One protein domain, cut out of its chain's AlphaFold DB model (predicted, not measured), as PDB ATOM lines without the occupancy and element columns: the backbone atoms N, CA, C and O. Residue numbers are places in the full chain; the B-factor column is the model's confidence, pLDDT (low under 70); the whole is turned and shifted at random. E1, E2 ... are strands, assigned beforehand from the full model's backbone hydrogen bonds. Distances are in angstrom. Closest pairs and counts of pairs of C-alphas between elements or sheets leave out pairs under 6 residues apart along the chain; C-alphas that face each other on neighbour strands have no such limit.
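This is residues 242 to 355 of the 355 residues of the protein "DUF1643 domain-containing protein" of Bacillus terrae (UniProt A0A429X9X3). The domain is a sandwich: a strongly twisted sheet of four strands lies face to face with a strongly twisted sheet of three, their strands at 25 degrees to each other. The strand E7 of the smaller sheet continues E6, which forms a separate two-stranded pair with E9, and the long loop of residues 285 to 298 reaches up to 26 A from the mean of the C-alphas. The printed part has 114 residues with no named helix and nine named strands, E1 to E9 along the chain: it is all strand. The sheet orders are E1 - E2 - E5 - E4, E3 - E7 - E8 and E6 - E9, each all antiparallel. The whole is compact, with a radius of gyration of the C-alphas of 14.1 A and spans of 41 by 32 by 22 A.

In the largest sheet, E1, residues 242 to 250, and E2, residues 253 to 260, form a hairpin, with N 248 and O 255 2.9 A apart, within hydrogen-bond range. E5, residues 299 to 305, is antiparallel to E2, with N 256 and O 301 at 2.8 A. E4, residues 278 to 284, is an edge strand and forms a hairpin with E5, with N 302 and O 282 at 2.8 A. In the other sheet, E3, residues 266 to 273, is antiparallel to E7, residues 315 to 321, with N 272 and O 316 at 2.9 A. E8, residues 326 to 330, forms a hairpin with E7, with N 317 and O 329 at 2.8 A. The closest C-alphas of E3 and E4 are those of Thr 272 and Ile 280, 6.2 A apart. E6, residues 311 to 313, runs on into E7 at 19 degrees, and is antiparallel to E9, residues 334 to 337, with N 334 and O 313 at 2.7 A. E1 and E8 are apart.

E1 begins at C-alpha 242, (226.421, 198.420, 107.570), is 22.0 A long and bends by 56 degrees at residue 245. E2 is 22.9 A long, E3 20.0 A, E5 19.9 A, E7 18.7 A and E4 18.0 A. E3 bends by 61 degrees at residue 269. E8, E6 and E9 are shorter; E9 ends at C-alpha 337, (216.100, 186.245, 127.414).

The two C-alphas farthest apart, those of Lys 292 and Thr 310, are 43.1 A from each other. The printed part has no cut and ends at the chain's last residue. The link E4 to E5 is long, with 14 residues; the other links between strands are tight. After E9, residues 338 to 355 hold no named element, but residues 353 to 354 pair antiparallel with residues 329 to 330 of E8. The mean pLDDT of the printed part is 82.6, with residues 261 to 265, 285 to 298 and 322 to 323 under 70.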
ATOM      1  N   PHE A 242     227.299 197.868 106.541       86.25
ATOM      2  CA  PHE A 242     226.421 198.420 107.570       86.25
ATOM      3  C   PHE A 242     227.046 198.300 108.950       86.25
ATOM      4  O   PHE A 242     227.702 197.305 109.273       86.25
ATOM      5  N   ARG A 243     226.806 199.312 109.782       88.31
ATOM      6  CA  ARG A 243     227.217 199.327 111.184       88.31
ATOM      7  C   ARG A 243     226.038 199.670 112.073       88.31
ATOM      8  O   ARG A 243     225.273 200.579 111.762       88.31
ATOM      9  N   ILE A 244     225.928 198.987 113.207       89.25
ATOM     10  CA  ILE A 244     224.920 199.284 114.225       89.25
ATOM     11  C   ILE A 244     225.245 200.636 114.856       89.25
ATOM     12  O   ILE A 244     226.187 200.755 115.636       89.25
ATOM     13  N   ARG A 245     224.478 201.673 114.522       86.12
ATOM     14  CA  ARG A 245     224.647 203.013 115.090       86.12
ATOM     15  C   ARG A 245     224.145 203.075 116.525       86.12
ATOM     16  O   ARG A 245     224.799 203.693 117.362       86.12
ATOM     17  N   GLY A 246     223.006 202.445 116.794       85.00
ATOM     18  CA  GLY A 246     222.312 202.548 118.071       85.00
ATOM     19  C   GLY A 246     221.236 201.483 118.233       85.00
ATOM     20  O   GLY A 246     220.698 200.974 117.252       85.00
ATOM     21  N   ILE A 247     220.922 201.159 119.487       90.12
ATOM     22  CA  ILE A 247     219.794 200.298 119.839       90.12
ATOM     23  C   ILE A 247     218.978 200.998 120.914       90.12
ATOM     24  O   ILE A 247     219.512 201.353 121.966       90.12
ATOM     25  N   SER A 248     217.682 201.154 120.667       87.94
ATOM     26  CA  SER A 248     216.749 201.779 121.604       87.94
ATOM     27  C   SER A 248     215.695 200.766 122.027       87.94
ATOM     28  O   SER A 248     215.010 200.187 121.185       87.94
ATOM     29  N   ARG A 249     215.549 200.537 123.336       86.50
ATOM     30  CA  ARG A 249     214.518 199.634 123.867       86.50
ATOM     31  C   ARG A 249     213.118 200.178 123.579       86.50
ATOM     32  O   ARG A 249     212.881 201.379 123.679       86.50
ATOM     33  N   GLN A 250     212.206 199.273 123.252       84.00
ATOM     34  CA  GLN A 250     210.782 199.527 123.052       84.00
ATOM     35  C   GLN A 250     209.980 198.662 124.031       84.00
ATOM     36  O   GLN A 250     210.505 197.700 124.590       84.00
ATOM     37  N   THR A 251     208.699 198.975 124.231       83.12
ATOM     38  CA  THR A 251     207.840 198.257 125.189       83.12
ATOM     39  C   THR A 251     207.772 196.749 124.922       83.12
ATOM     40  O   THR A 251     207.814 195.972 125.867       83.12
ATOM     41  N   ASN A 252     207.725 196.340 123.648       86.56
ATOM     42  CA  ASN A 252     207.630 194.937 123.225       86.56
ATOM     43  C   ASN A 252     208.766 194.544 122.264       86.56
ATOM     44  O   ASN A 252     208.545 193.772 121.335       86.56
ATOM     45  N   GLY A 253     209.962 195.116 122.426       91.81
ATOM     46  CA  GLY A 253     211.101 194.802 121.561       91.81
ATOM     47  C   GLY A 253     212.173 195.885 121.542       91.81
ATOM     48  O   GLY A 253     212.476 196.491 122.573       91.81
ATOM     49  N   PHE A 254     212.768 196.142 120.381       92.62
ATOM     50  CA  PHE A 254     213.788 197.178 120.230       92.62
ATOM     51  C   PHE A 254     213.807 197.781 118.826       92.62
ATOM     52  O   PHE A 254     213.348 197.200 117.847       92.62
ATOM     53  N   PHE A 255     214.361 198.982 118.749       91.00
ATOM     54  CA  PHE A 255     214.660 199.697 117.522       91.00
ATOM     55  C   PHE A 255     216.160 199.594 117.253       91.00
ATOM     56  O   PHE A 255     216.958 199.924 118.133       91.00
ATOM     57  N   LEU A 256     216.530 199.138 116.060       91.44
ATOM     58  CA  LEU A 256     217.907 199.005 115.603       91.44
ATOM     59  C   LEU A 256     218.184 200.055 114.526       91.44
ATOM     60  O   LEU A 256     217.601 200.002 113.445       91.44
ATOM     61  N   ASP A 257     219.082 200.988 114.828       88.69
ATOM     62  CA  ASP A 257     219.559 202.005 113.893       88.69
ATOM     63  C   ASP A 257     220.850 201.516 113.228       88.69
ATOM     64  O   ASP A 257     221.828 201.194 113.914       88.69
ATOM     65  N   LEU A 258     220.855 201.448 111.899       87.25
ATOM     66  CA  LEU A 258     221.979 201.031 111.077       87.25
ATOM     67  C   LEU A 258     222.431 202.205 110.207       87.25
ATOM     68  O   LEU A 258     221.673 202.775 109.424       87.25
ATOM     69  N   GLU A 259     223.714 202.528 110.289       81.38
ATOM     70  CA  GLU A 259     224.331 203.475 109.367       81.38
ATOM     71  C   GLU A 259     225.074 202.725 108.260       81.38
ATOM     72  O   GLU A 259     225.766 201.730 108.506       81.38
ATOM     73  N   SER A 260     224.956 203.227 107.031       77.38
ATOM     74  CA  SER A 260     225.792 202.768 105.926       77.38
ATOM     75  C   SER A 260     227.173 203.414 106.037       77.38
ATOM     76  O   SER A 260     227.308 204.638 106.127       77.38
ATOM     77  N   LYS A 261     228.225 202.595 106.046       69.44
ATOM     78  CA  LYS A 261     229.619 203.043 105.975       69.44
ATOM     79  C   LYS A 261     230.151 202.770 104.578       69.44
ATOM     80  O   LYS A 261     230.698 201.710 104.311       69.44
ATOM     81  N   GLY A 262     230.014 203.747 103.684       63.00
ATOM     82  CA  GLY A 262     230.536 203.650 102.322       63.00
ATOM     83  C   GLY A 262     229.561 204.189 101.284       63.00
ATOM     84  O   GLY A 262     229.110 205.326 101.389       63.00
ATOM     85  N   HIS A 263     229.287 203.394 100.249       56.09
ATOM     86  CA  HIS A 263     228.434 203.790  99.131       56.09
ATOM     87  C   HIS A 263     226.972 204.013  99.577       56.09
ATOM     88  O   HIS A 263     226.411 203.157 100.262       56.09
ATOM     89  N   PRO A 264     226.331 205.131  99.181       56.53
ATOM     90  CA  PRO A 264     225.015 205.514  99.699       56.53
ATOM     91  C   PRO A 264     223.824 204.837  98.999       56.53
ATOM     92  O   PRO A 264     222.685 205.120  99.348       56.53
ATOM     93  N   PHE A 265     224.050 203.960  98.015       66.00
ATOM     94  CA  PHE A 265     222.974 203.413  97.183       66.00
ATOM     95  C   PHE A 265     222.863 201.892  97.323       66.00
ATOM     96  O   PHE A 265     223.744 201.153  96.885       66.00
ATOM     97  N   TYR A 266     221.764 201.443  97.927       76.44
ATOM     98  CA  TYR A 266     221.360 200.043  98.057       76.44
ATOM     99  C   TYR A 266     219.831 199.955  98.087       76.44
ATOM    100  O   TYR A 266     219.149 200.906  98.469       76.44
ATOM    101  N   HIS A 267     219.290 198.803  97.706       81.00
ATOM    102  CA  HIS A 267     217.870 198.497  97.834       81.00
ATOM    103  C   HIS A 267     217.692 197.271  98.727       81.00
ATOM    104  O   HIS A 267     218.121 196.173  98.366       81.00
ATOM    105  N   ILE A 268     217.075 197.451  99.897       86.12
ATOM    106  CA  ILE A 268     216.768 196.343 100.806       86.12
ATOM    107  C   ILE A 268     215.543 195.605 100.281       86.12
ATOM    108  O   ILE A 268     214.479 196.198 100.102       86.12
ATOM    109  N   LYS A 269     215.718 194.309 100.023       88.06
ATOM    110  CA  LYS A 269     214.666 193.432  99.517       88.06
ATOM    111  C   LYS A 269     213.887 192.799 100.662       88.06
ATOM    112  O   LYS A 269     212.665 192.753 100.588       88.06
ATOM    113  N   ASP A 270     214.593 192.298 101.670       91.88
ATOM    114  CA  ASP A 270     213.983 191.573 102.781       91.88
ATOM    115  C   ASP A 270     214.842 191.648 104.047       91.88
ATOM    116  O   ASP A 270     216.074 191.751 103.973       91.88
ATOM    117  N   VAL A 271     214.175 191.578 105.198       93.56
ATOM    118  CA  VAL A 271     214.783 191.592 106.530       93.56
ATOM    119  C   VAL A 271     214.084 190.546 107.384       93.56
ATOM    120  O   VAL A 271     212.883 190.639 107.627       93.56
ATOM    121  N   THR A 272     214.839 189.578 107.890       95.06
ATOM    122  CA  THR A 272     214.310 188.477 108.704       95.06
ATOM    123  C   THR A 272     215.133 188.290 109.969       95.06
ATOM    124  O   THR A 272     216.262 188.765 110.065       95.06
ATOM    125  N   PHE A 273     214.575 187.610 110.969       94.81
ATOM    126  CA  PHE A 273     215.302 187.218 112.174       94.81
ATOM    127  C   PHE A 273     215.386 185.696 112.254       94.81
ATOM    128  O   PHE A 273     214.399 185.000 112.021       94.81
ATOM    129  N   THR A 274     216.557 185.174 112.607       92.06
ATOM    130  CA  THR A 274     216.747 183.742 112.862       92.06
ATOM    131  C   THR A 274     216.470 183.432 114.328       92.06
ATOM    132  O   THR A 274     217.248 183.797 115.193       92.06
ATOM    133  N   GLY A 275     215.358 182.768 114.629       86.62
ATOM    134  CA  GLY A 275     215.001 182.382 115.998       86.62
ATOM    135  C   GLY A 275     213.509 182.523 116.265       86.62
ATOM    136  O   GLY A 275     212.795 183.226 115.553       86.62
ATOM    137  N   SER A 276     213.016 181.825 117.283       88.69
ATOM    138  CA  SER A 276     211.595 181.830 117.640       88.69
ATOM    139  C   SER A 276     211.248 182.973 118.595       88.69
ATOM    140  O   SER A 276     212.030 183.300 119.485       88.69
ATOM    141  N   GLY A 277     210.039 183.527 118.470       88.56
ATOM    142  CA  GLY A 277     209.541 184.562 119.386       88.56
ATOM    143  C   GLY A 277     210.048 185.975 119.086       88.56
ATOM    144  O   GLY A 277     209.935 186.860 119.932       88.56
ATOM    145  N   VAL A 278     210.600 186.195 117.890       93.06
ATOM    146  CA  VAL A 278     211.117 187.488 117.433       93.06
ATOM    147  C   VAL A 278     210.634 187.741 116.015       93.06
ATOM    148  O   VAL A 278     210.763 186.878 115.151       93.06
ATOM    149  N   GLU A 279     210.082 188.923 115.775       93.56
ATOM    150  CA  GLU A 279     209.479 189.309 114.502       93.56
ATOM    151  C   GLU A 279     210.025 190.666 114.046       93.56
ATOM    152  O   GLU A 279     210.211 191.585 114.851       93.56
ATOM    153  N   ILE A 280     210.271 190.805 112.742       94.44
ATOM    154  CA  ILE A 280     210.580 192.096 112.127       94.44
ATOM    155  C   ILE A 280     209.255 192.807 111.853       94.44
ATOM    156  O   ILE A 280     208.541 192.464 110.920       94.44
ATOM    157  N   GLU A 281     208.919 193.797 112.677       91.00
ATOM    158  CA  GLU A 281     207.638 194.506 112.581       91.00
ATOM    159  C   GLU A 281     207.600 195.458 111.380       91.00
ATOM    160  O   GLU A 281     206.586 195.569 110.694       91.00
ATOM    161  N   ARG A 282     208.703 196.174 111.140       89.00
ATOM    162  CA  ARG A 282     208.901 197.046 109.971       89.00
ATOM    163  C   ARG A 282     210.365 197.440 109.838       89.00
ATOM    164  O   ARG A 282     211.106 197.440 110.820       89.00
ATOM    165  N   TYR A 283     210.754 197.865 108.646       89.00
ATOM    166  CA  TYR A 283     212.055 198.468 108.381       89.00
ATOM    167  C   TYR A 283     211.923 199.626 107.387       89.00
ATOM    168  O   TYR A 283     210.951 199.707 106.635       89.00
ATOM    169  N   PHE A 284     212.892 200.536 107.403       78.88
ATOM    170  CA  PHE A 284     212.930 201.725 106.552       78.88
ATOM    171  C   PHE A 284     214.164 201.667 105.675       78.88
ATOM    172  O   PHE A 284     215.252 201.584 106.224       78.88
ATOM    173  N   ASN A 285     214.026 201.802 104.355       68.94
ATOM    174  CA  ASN A 285     215.108 201.630 103.374       68.94
ATOM    175  C   ASN A 285     216.144 202.774 103.323       68.94
ATOM    176  O   ASN A 285     216.762 202.996 102.288       68.94
ATOM    177  N   GLY A 286     216.345 203.503 104.422       61.66
ATOM    178  CA  GLY A 286     217.341 204.570 104.511       61.66
ATOM    179  C   GLY A 286     216.822 205.980 104.225       61.66
ATOM    180  O   GLY A 286     217.539 206.925 104.523       61.66
ATOM    181  N   GLU A 287     215.604 206.155 103.701       56.31
ATOM    182  CA  GLU A 287     214.990 207.479 103.511       56.31
ATOM    183  C   GLU A 287     214.332 207.980 104.802       56.31
ATOM    184  O   GLU A 287     213.386 207.373 105.308       56.31
ATOM    185  N   VAL A 288     214.802 209.119 105.320       50.00
ATOM    186  CA  VAL A 288     214.180 209.811 106.455       50.00
ATOM    187  C   VAL A 288     213.833 211.245 106.033       50.00
ATOM    188  O   VAL A 288     214.716 212.083 105.860       50.00
ATOM    189  N   GLY A 289     212.542 211.536 105.840       49.56
ATOM    190  CA  GLY A 289     212.022 212.884 105.561       49.56
ATOM    191  C   GLY A 289     210.665 212.885 104.844       49.56
ATOM    192  O   GLY A 289     210.223 211.856 104.344       49.56
ATOM    193  N   THR A 290     209.990 214.037 104.809       45.53
ATOM    194  CA  THR A 290     208.841 214.284 103.915       45.53
ATOM    195  C   THR A 290     209.341 214.719 102.533       45.53
ATOM    196  O   THR A 290     210.471 215.197 102.427       45.53
ATOM    197  N   ASP A 291     208.500 214.598 101.495       46.00
ATOM    198  CA  ASP A 291     208.778 214.762 100.044       46.00
ATOM    199  C   ASP A 291     209.607 215.991  99.593       46.00
ATOM    200  O   ASP A 291     209.945 216.118  98.417       46.00
ATOM    201  N   LYS A 292     209.934 216.930 100.488       40.53
ATOM    202  CA  LYS A 292     210.719 218.139 100.200       40.53
ATOM    203  C   LYS A 292     212.125 218.156 100.821       40.53
ATOM    204  O   LYS A 292     212.896 219.045 100.462       40.53
ATOM    205  N   SER A 293     212.488 217.216 101.704       42.22
ATOM    206  CA  SER A 293     213.845 217.124 102.283       42.22
ATOM    207  C   SER A 293     214.176 215.736 102.865       42.22
ATOM    208  O   SER A 293     214.396 215.592 104.070       42.22
ATOM    209  N   SER A 294     214.201 214.697 102.037       39.06
ATOM    210  CA  SER A 294     214.649 213.361 102.451       39.06
ATOM    211  C   SER A 294     216.174 213.333 102.623       39.06
ATOM    212  O   SER A 294     216.913 213.597 101.673       39.06
ATOM    213  N   ALA A 295     216.651 213.004 103.825       45.06
ATOM    214  CA  ALA A 295     218.046 212.641 104.067       45.06
ATOM    215  C   ALA A 295     218.165 211.108 104.031       45.06
ATOM    216  O   ALA A 295     217.471 210.407 104.769       45.06
ATOM    217  N   LEU A 296     219.017 210.590 103.143       52.12
ATOM    218  CA  LEU A 296     219.318 209.161 102.994       52.12
ATOM    219  C   LEU A 296     220.446 208.757 103.960       52.12
ATOM    220  O   LEU A 296     221.550 208.450 103.520       52.12
ATOM    221  N   ASP A 297     220.209 208.837 105.273       54.47
ATOM    222  CA  ASP A 297     221.301 208.761 106.266       54.47
ATOM    223  C   ASP A 297     221.235 207.571 107.244       54.47
ATOM    224  O   ASP A 297     222.255 207.236 107.851       54.47
ATOM    225  N   SER A 298     220.099 206.881 107.404       64.75
ATOM    226  CA  SER A 298     220.005 205.767 108.369       64.75
ATOM    227  C   SER A 298     218.942 204.731 108.002       64.75
ATOM    228  O   SER A 298     217.757 205.057 107.916       64.75
ATOM    229  N   PHE A 299     219.369 203.478 107.814       84.19
ATOM    230  CA  PHE A 299     218.503 202.305 107.657       84.19
ATOM    231  C   PHE A 299     218.083 201.829 109.050       84.19
ATOM    232  O   PHE A 299     218.928 201.631 109.914       84.19
ATOM    233  N   ALA A 300     216.790 201.651 109.298       87.50
ATOM    234  CA  ALA A 300     216.307 201.319 110.636       87.50
ATOM    235  C   ALA A 300     215.350 200.134 110.620       87.50
ATOM    236  O   ALA A 300     214.549 199.987 109.697       87.50
ATOM    237  N   ILE A 301     215.415 199.312 111.668       91.88
ATOM    238  CA  ILE A 301     214.598 198.109 111.832       91.88
ATOM    239  C   ILE A 301     213.886 198.163 113.183       91.88
ATOM    240  O   ILE A 301     214.502 198.405 114.222       91.88
ATOM    241  N   VAL A 302     212.582 197.908 113.172       92.69
ATOM    242  CA  VAL A 302     211.765 197.730 114.372       92.69
ATOM    243  C   VAL A 302     211.563 196.241 114.593       92.69
ATOM    244  O   VAL A 302     210.984 195.554 113.751       92.69
ATOM    245  N   VAL A 303     212.041 195.753 115.732       94.19
ATOM    246  CA  VAL A 303     211.958 194.348 116.122       94.19
ATOM    247  C   VAL A 303     210.973 194.208 117.267       94.19
ATOM    248  O   VAL A 303     211.063 194.931 118.264       94.19
ATOM    249  N   ARG A 304     210.064 193.246 117.138       95.06
ATOM    250  CA  ARG A 304     209.108 192.847 118.165       95.06
ATOM    251  C   ARG A 304     209.542 191.519 118.780       95.06
ATOM    252  O   ARG A 304     209.978 190.618 118.074       95.06
ATOM    253  N   ILE A 305     209.425 191.404 120.097       94.00
ATOM    254  CA  ILE A 305     209.804 190.222 120.873       94.00
ATOM    255  C   ILE A 305     208.583 189.753 121.672       94.00
ATOM    256  O   ILE A 305     207.887 190.565 122.287       94.00
ATOM    257  N   THR A 306     208.313 188.449 121.679       92.75
ATOM    258  CA  THR A 306     207.277 187.864 122.539       92.75
ATOM    259  C   THR A 306     207.741 187.826 123.999       92.75
ATOM    260  O   THR A 306     208.919 187.641 124.286       92.75
ATOM    261  N   LYS A 307     206.815 188.015 124.949       85.62
ATOM    262  CA  LYS A 307     207.148 188.225 126.374       85.62
ATOM    263  C   LYS A 307     208.006 187.122 127.002       85.62
ATOM    264  O   LYS A 307     208.836 187.434 127.845       85.62
ATOM    265  N   ASP A 308     207.849 185.881 126.551       89.25
ATOM    266  CA  ASP A 308     208.557 184.719 127.100       89.25
ATOM    267  C   ASP A 308     209.662 184.202 126.163       89.25
ATOM    268  O   ASP A 308     210.213 183.120 126.370       89.25
ATOM    269  N   ALA A 309     210.004 184.962 125.113       90.50
ATOM    270  CA  ALA A 309     211.051 184.570 124.179       90.50
ATOM    271  C   ALA A 309     212.393 184.429 124.900       90.50
ATOM    272  O   ALA A 309     212.866 185.360 125.557       90.50
ATOM    273  N   THR A 310     213.029 183.277 124.716       94.38
ATOM    274  CA  THR A 310     214.438 183.066 125.038       94.38
ATOM    275  C   THR A 310     215.085 182.396 123.835       94.38
ATOM    276  O   THR A 310     214.803 181.238 123.543       94.38
ATOM    277  N   THR A 311     215.879 183.154 123.084       94.75
ATOM    278  CA  THR A 311     216.489 182.702 121.828       94.75
ATOM    279  C   THR A 311     217.781 183.461 121.561       94.75
ATOM    280  O   THR A 311     217.927 184.628 121.928       94.75
ATOM    281  N   GLU A 312     218.703 182.811 120.860       95.44
ATOM    282  CA  GLU A 312     219.831 183.473 120.212       95.44
ATOM    283  C   GLU A 312     219.596 183.463 118.704       95.44
ATOM    284  O   GLU A 312     219.072 182.489 118.163       95.44
ATOM    285  N   GLY A 313     219.935 184.562 118.041       94.00
ATOM    286  CA  GLY A 313     219.595 184.757 116.643       94.00
ATOM    287  C   GLY A 313     220.366 185.881 115.987       94.00
ATOM    288  O   GLY A 313     221.157 186.560 116.626       94.00
ATOM    289  N   ALA A 314     220.135 186.106 114.707       95.50
ATOM    290  CA  ALA A 314     220.683 187.238 113.976       95.50
ATOM    291  C   ALA A 314     219.632 187.792 113.019       95.50
ATOM    292  O   ALA A 314     218.809 187.045 112.482       95.50
ATOM    293  N   ILE A 315     219.683 189.100 112.783       95.69
ATOM    294  CA  ILE A 315     218.894 189.714 111.723       95.69
ATOM    295  C   ILE A 315     219.635 189.490 110.411       95.69
ATOM    296  O   ILE A 315     220.783 189.912 110.287       95.69
ATOM    297  N   HIS A 316     218.975 188.845 109.455       95.44
ATOM    298  CA  HIS A 316     219.435 188.671 108.084       95.44
ATOM    299  C   HIS A 316     218.825 189.751 107.202       95.44
ATOM    300  O   HIS A 316     217.631 190.039 107.286       95.44
ATOM    301  N   ILE A 317     219.649 190.338 106.345       92.81
ATOM    302  CA  ILE A 317     219.250 191.379 105.407       92.81
ATOM    303  C   ILE A 317     219.697 190.940 104.022       92.81
ATOM    304  O   ILE A 317     220.880 190.679 103.798       92.81
ATOM    305  N   THR A 318     218.752 190.913 103.087       92.06
ATOM    306  CA  THR A 318     219.049 190.706 101.670       92.06
ATOM    307  C   THR A 318     218.714 191.959 100.880       92.06
ATOM    308  O   THR A 318     217.725 192.650 101.146       92.06
ATOM    309  N   GLY A 319     219.534 192.268  99.884       88.75
ATOM    310  CA  GLY A 319     219.337 193.451  99.060       88.75
ATOM    311  C   GLY A 319     220.093 193.400  97.745       88.75
ATOM    312  O   GLY A 319     220.699 192.388  97.389       88.75
ATOM    313  N   MET A 320     220.017 194.504  97.011       83.69
ATOM    314  CA  MET A 320     220.756 194.734  95.770       83.69
ATOM    315  C   MET A 320     221.576 196.020  95.874       83.69
ATOM    316  O   MET A 320     221.100 197.013  96.432       83.69
ATOM    317  N   ASP A 321     222.805 195.999  95.365       75.75
ATOM    318  CA  ASP A 321     223.636 197.199  95.220       75.75
ATOM    319  C   ASP A 321     223.238 198.026  93.975       75.75
ATOM    320  O   ASP A 321     222.312 197.676  93.239       75.75
ATOM    321  N   ILE A 322     223.928 199.148  93.737       68.38
ATOM    322  CA  ILE A 322     223.670 200.046  92.593       68.38
ATOM    323  C   ILE A 322     223.931 199.402  91.222       68.38
ATOM    324  O   ILE A 322     223.378 199.847  90.218       68.38
ATOM    325  N   GLU A 323     224.765 198.366  91.168       65.25
ATOM    326  CA  GLU A 323     225.062 197.615  89.948       65.25
ATOM    327  C   GLU A 323     224.088 196.435  89.760       65.25
ATOM    328  O   GLU A 323     224.144 195.734  88.750       65.25
ATOM    329  N   GLY A 324     223.154 196.240  90.700       71.19
ATOM    330  CA  GLY A 324     222.169 195.164  90.687       71.19
ATOM    331  C   GLY A 324     222.690 193.839  91.247       71.19
ATOM    332  O   GLY A 324     221.990 192.825  91.142       71.19
ATOM    333  N   ASN A 325     223.880 193.810  91.856       78.00
ATOM    334  CA  ASN A 325     224.390 192.596  92.486       78.00
ATOM    335  C   ASN A 325     223.658 192.348  93.804       78.00
ATOM    336  O   ASN A 325     223.431 193.259  94.601       78.00
ATOM    337  N   LYS A 326     223.312 191.084  94.055       84.88
ATOM    338  CA  LYS A 326     222.699 190.678  95.321       84.88
ATOM    339  C   LYS A 326     223.743 190.678  96.432       84.88
ATOM    340  O   LYS A 326     224.842 190.156  96.245       84.88
ATOM    341  N   PHE A 327     223.364 191.177  97.599       85.62
ATOM    342  CA  PHE A 327     224.131 191.005  98.826       85.62
ATOM    343  C   PHE A 327     223.252 190.403  99.920       85.62
ATOM    344  O   PHE A 327     222.038 190.622  99.963       85.62
ATOM    345  N   GLU A 328     223.897 189.650 100.802       91.50
ATOM    346  CA  GLU A 328     223.306 189.090 102.006       91.50
ATOM    347  C   GLU A 328     224.266 189.334 103.164       91.50
ATOM    348  O   GLU A 328     225.461 189.042 103.072       91.50
ATOM    349  N   ILE A 329     223.736 189.922 104.229       90.88
ATOM    350  CA  ILE A 329     224.488 190.278 105.427       90.88
ATOM    351  C   ILE A 329     223.657 189.951 106.659       90.88
ATOM    352  O   ILE A 329     222.425 189.916 106.606       90.88
ATOM    353  N   LYS A 330     224.323 189.771 107.793       94.75
ATOM    354  CA  LYS A 330     223.660 189.553 109.075       94.75
ATOM    355  C   LYS A 330     224.290 190.342 110.208       94.75
ATOM    356  O   LYS A 330     225.468 190.702 110.162       94.75
ATOM    357  N   THR A 331     223.508 190.602 111.247       94.50
ATOM    358  CA  THR A 331     224.032 191.154 112.500       94.50
ATOM    359  C   THR A 331     224.917 190.136 113.224       94.50
ATOM    360  O   THR A 331     224.787 188.928 113.002       94.50
ATOM    361  N   PRO A 332     225.772 190.587 114.159       92.75
ATOM    362  CA  PRO A 332     226.256 189.722 115.227       92.75
ATOM    363  C   PRO A 332     225.092 189.044 115.963       92.75
ATOM    364  O   PRO A 332     223.943 189.491 115.873       92.75
ATOM    365  N   VAL A 333     225.397 187.982 116.710       94.12
ATOM    366  CA  VAL A 333     224.393 187.246 117.487       94.12
ATOM    367  C   VAL A 333     223.693 188.190 118.466       94.12
ATOM    368  O   VAL A 333     224.334 188.871 119.262       94.12
ATOM    369  N   ILE A 334     222.373 188.211 118.399       93.94
ATOM    370  CA  ILE A 334     221.444 188.915 119.272       93.94
ATOM    371  C   ILE A 334     220.896 187.889 120.261       93.94
ATOM    372  O   ILE A 334     220.326 186.872 119.862       93.94
ATOM    373  N   LYS A 335     221.074 188.167 121.553       94.56
ATOM    374  CA  LYS A 335     220.618 187.312 122.649       94.56
ATOM    375  C   LYS A 335     219.381 187.908 123.291       94.56
ATOM    376  O   LYS A 335     219.386 189.066 123.723       94.56
ATOM    377  N   ILE A 336     218.324 187.112 123.337       93.56
ATOM    378  CA  ILE A 336     217.051 187.473 123.943       93.56
ATOM    379  C   ILE A 336     216.765 186.484 125.056       93.56
ATOM    380  O   ILE A 336     216.845 185.273 124.855       93.56
ATOM    381  N   LYS A 337     216.412 187.016 126.219       92.50
ATOM    382  CA  LYS A 337     216.100 186.245 127.414       92.50
ATOM    383  C   LYS A 337     214.898 186.865 128.103       92.50
ATOM    384  O   LYS A 337     214.892 188.073 128.341       92.50
ATOM    385  N   GLU A 338     213.888 186.047 128.392       91.12
ATOM    386  CA  GLU A 338     212.648 186.481 129.060       91.12
ATOM    387  C   GLU A 338     212.031 187.728 128.389       91.12
ATOM    388  O   GLU A 338     211.725 188.737 129.032       91.12
ATOM    389  N   GLY A 339     211.959 187.698 127.052       87.81
ATOM    390  CA  GLY A 339     211.383 188.771 126.238       87.81
ATOM    391  C   GLY A 339     212.213 190.056 126.167       87.81
ATOM    392  O   GLY A 339     211.734 191.069 125.652       87.81
ATOM    393  N   LYS A 340     213.454 190.055 126.672       88.50
ATOM    394  CA  LYS A 340     214.331 191.235 126.715       88.50
ATOM    395  C   LYS A 340     215.631 191.006 125.956       88.50
ATOM    396  O   LYS A 340     216.223 189.934 126.012       88.50
ATOM    397  N   LEU A 341     216.107 192.065 125.300       90.81
ATOM    398  CA  LEU A 341     217.438 192.109 124.699       90.81
ATOM    399  C   LEU A 341     218.516 192.130 125.797       90.81
ATOM    400  O   LEU A 341     218.594 193.098 126.567       90.81
ATOM    401  N   GLU A 342     219.341 191.085 125.834       92.62
ATOM    402  CA  GLU A 342     220.366 190.857 126.859       92.62
ATOM    403  C   GLU A 342     221.699 191.521 126.485       92.62
ATOM    404  O   GLU A 342     222.239 192.305 127.260       92.62
ATOM    405  N   ASN A 343     222.190 191.292 125.265       91.12
ATOM    406  CA  ASN A 343     223.531 191.701 124.829       91.12
ATOM    407  C   ASN A 343     223.556 193.000 123.999       91.12
ATOM    408  O   ASN A 343     224.446 193.210 123.175       91.12
ATOM    409  N   GLY A 344     222.578 193.891 124.197       80.69
ATOM    410  CA  GLY A 344     222.424 195.110 123.389       80.69
ATOM    411  C   GLY A 344     223.633 196.056 123.420       80.69
ATOM    412  O   GLY A 344     223.900 196.742 122.436       80.69
ATOM    413  N   ILE A 345     224.383 196.078 124.527       80.44
ATOM    414  CA  ILE A 345     225.614 196.874 124.662       80.44
ATOM    415  C   ILE A 345     226.750 196.269 123.827       80.44
ATOM    416  O   ILE A 345     227.507 197.012 123.206       80.44
ATOM    417  N   ASP A 346     226.839 194.940 123.758       82.44
ATOM    418  CA  ASP A 346     227.940 194.232 123.094       82.44
ATOM    419  C   ASP A 346     227.871 194.353 121.568       82.44
ATOM    420  O   ASP A 346     228.892 194.443 120.880       82.44
ATOM    421  N   ILE A 347     226.649 194.381 121.032       85.94
ATOM    422  CA  ILE A 347     226.399 194.495 119.590       85.94
ATOM    423  C   ILE A 347     226.346 195.950 119.101       85.94
ATOM    424  O   ILE A 347     226.336 196.208 117.897       85.94
ATOM    425  N   HIS A 348     226.342 196.929 120.006       85.56
ATOM    426  CA  HIS A 348     226.385 198.341 119.642       85.56
ATOM    427  C   HIS A 348     227.691 198.679 118.903       85.56
ATOM    428  O   HIS A 348     228.773 198.249 119.300       85.56
ATOM    429  N   LYS A 349     227.613 199.481 117.830       84.88
ATOM    430  CA  LYS A 349     228.757 199.877 116.978       84.88
ATOM    431  C   LYS A 349     229.444 198.741 116.216       84.88
ATOM    432  O   LYS A 349     230.420 199.031 115.519       84.88
ATOM    433  N   GLN A 350     228.933 197.512 116.280       87.62
ATOM    434  CA  GLN A 350     229.443 196.386 115.500       87.62
ATOM    435  C   GLN A 350     229.024 196.477 114.031       87.62
ATOM    436  O   GLN A 350     227.978 197.038 113.694       87.62
ATOM    437  N   TYR A 351     229.858 195.917 113.156       88.81
ATOM    438  CA  TYR A 351     229.551 195.777 111.737       88.81
ATOM    439  C   TYR A 351     228.693 194.541 111.483       88.81
ATOM    440  O   TYR A 351     228.809 193.533 112.183       88.81
ATOM    441  N   LEU A 352     227.846 194.630 110.463       90.69
ATOM    442  CA  LEU A 352     227.196 193.456 109.901       90.69
ATOM    443  C   LEU A 352     228.217 192.669 109.073       90.69
ATOM    444  O   LEU A 352     229.149 193.243 108.506       90.69
ATOM    445  N   ILE A 353     228.040 191.355 109.036       88.75
ATOM    446  CA  ILE A 353     228.948 190.415 108.378       88.75
ATOM    447  C   ILE A 353     228.271 189.799 107.157       88.75
ATOM    448  O   ILE A 353     227.078 189.502 107.204       88.75
ATOM    449  N   ASP A 354     229.036 189.606 106.084       84.19
ATOM    450  CA  ASP A 354     228.587 188.864 104.905       84.19
ATOM    451  C   ASP A 354     228.187 187.432 105.295       84.19
ATOM    452  O   ASP A 354     228.796 186.825 106.187       84.19
ATOM    453  N   VAL A 355     227.151 186.914 104.629       81.06
ATOM    454  CA  VAL A 355     226.684 185.525 104.768       81.06
ATOM    455  C   VAL A 355     227.343 184.615 103.741       81.06
ATOM    456  O   VAL A 355     227.515 185.051 102.577       81.06
TER     457      VAL A 355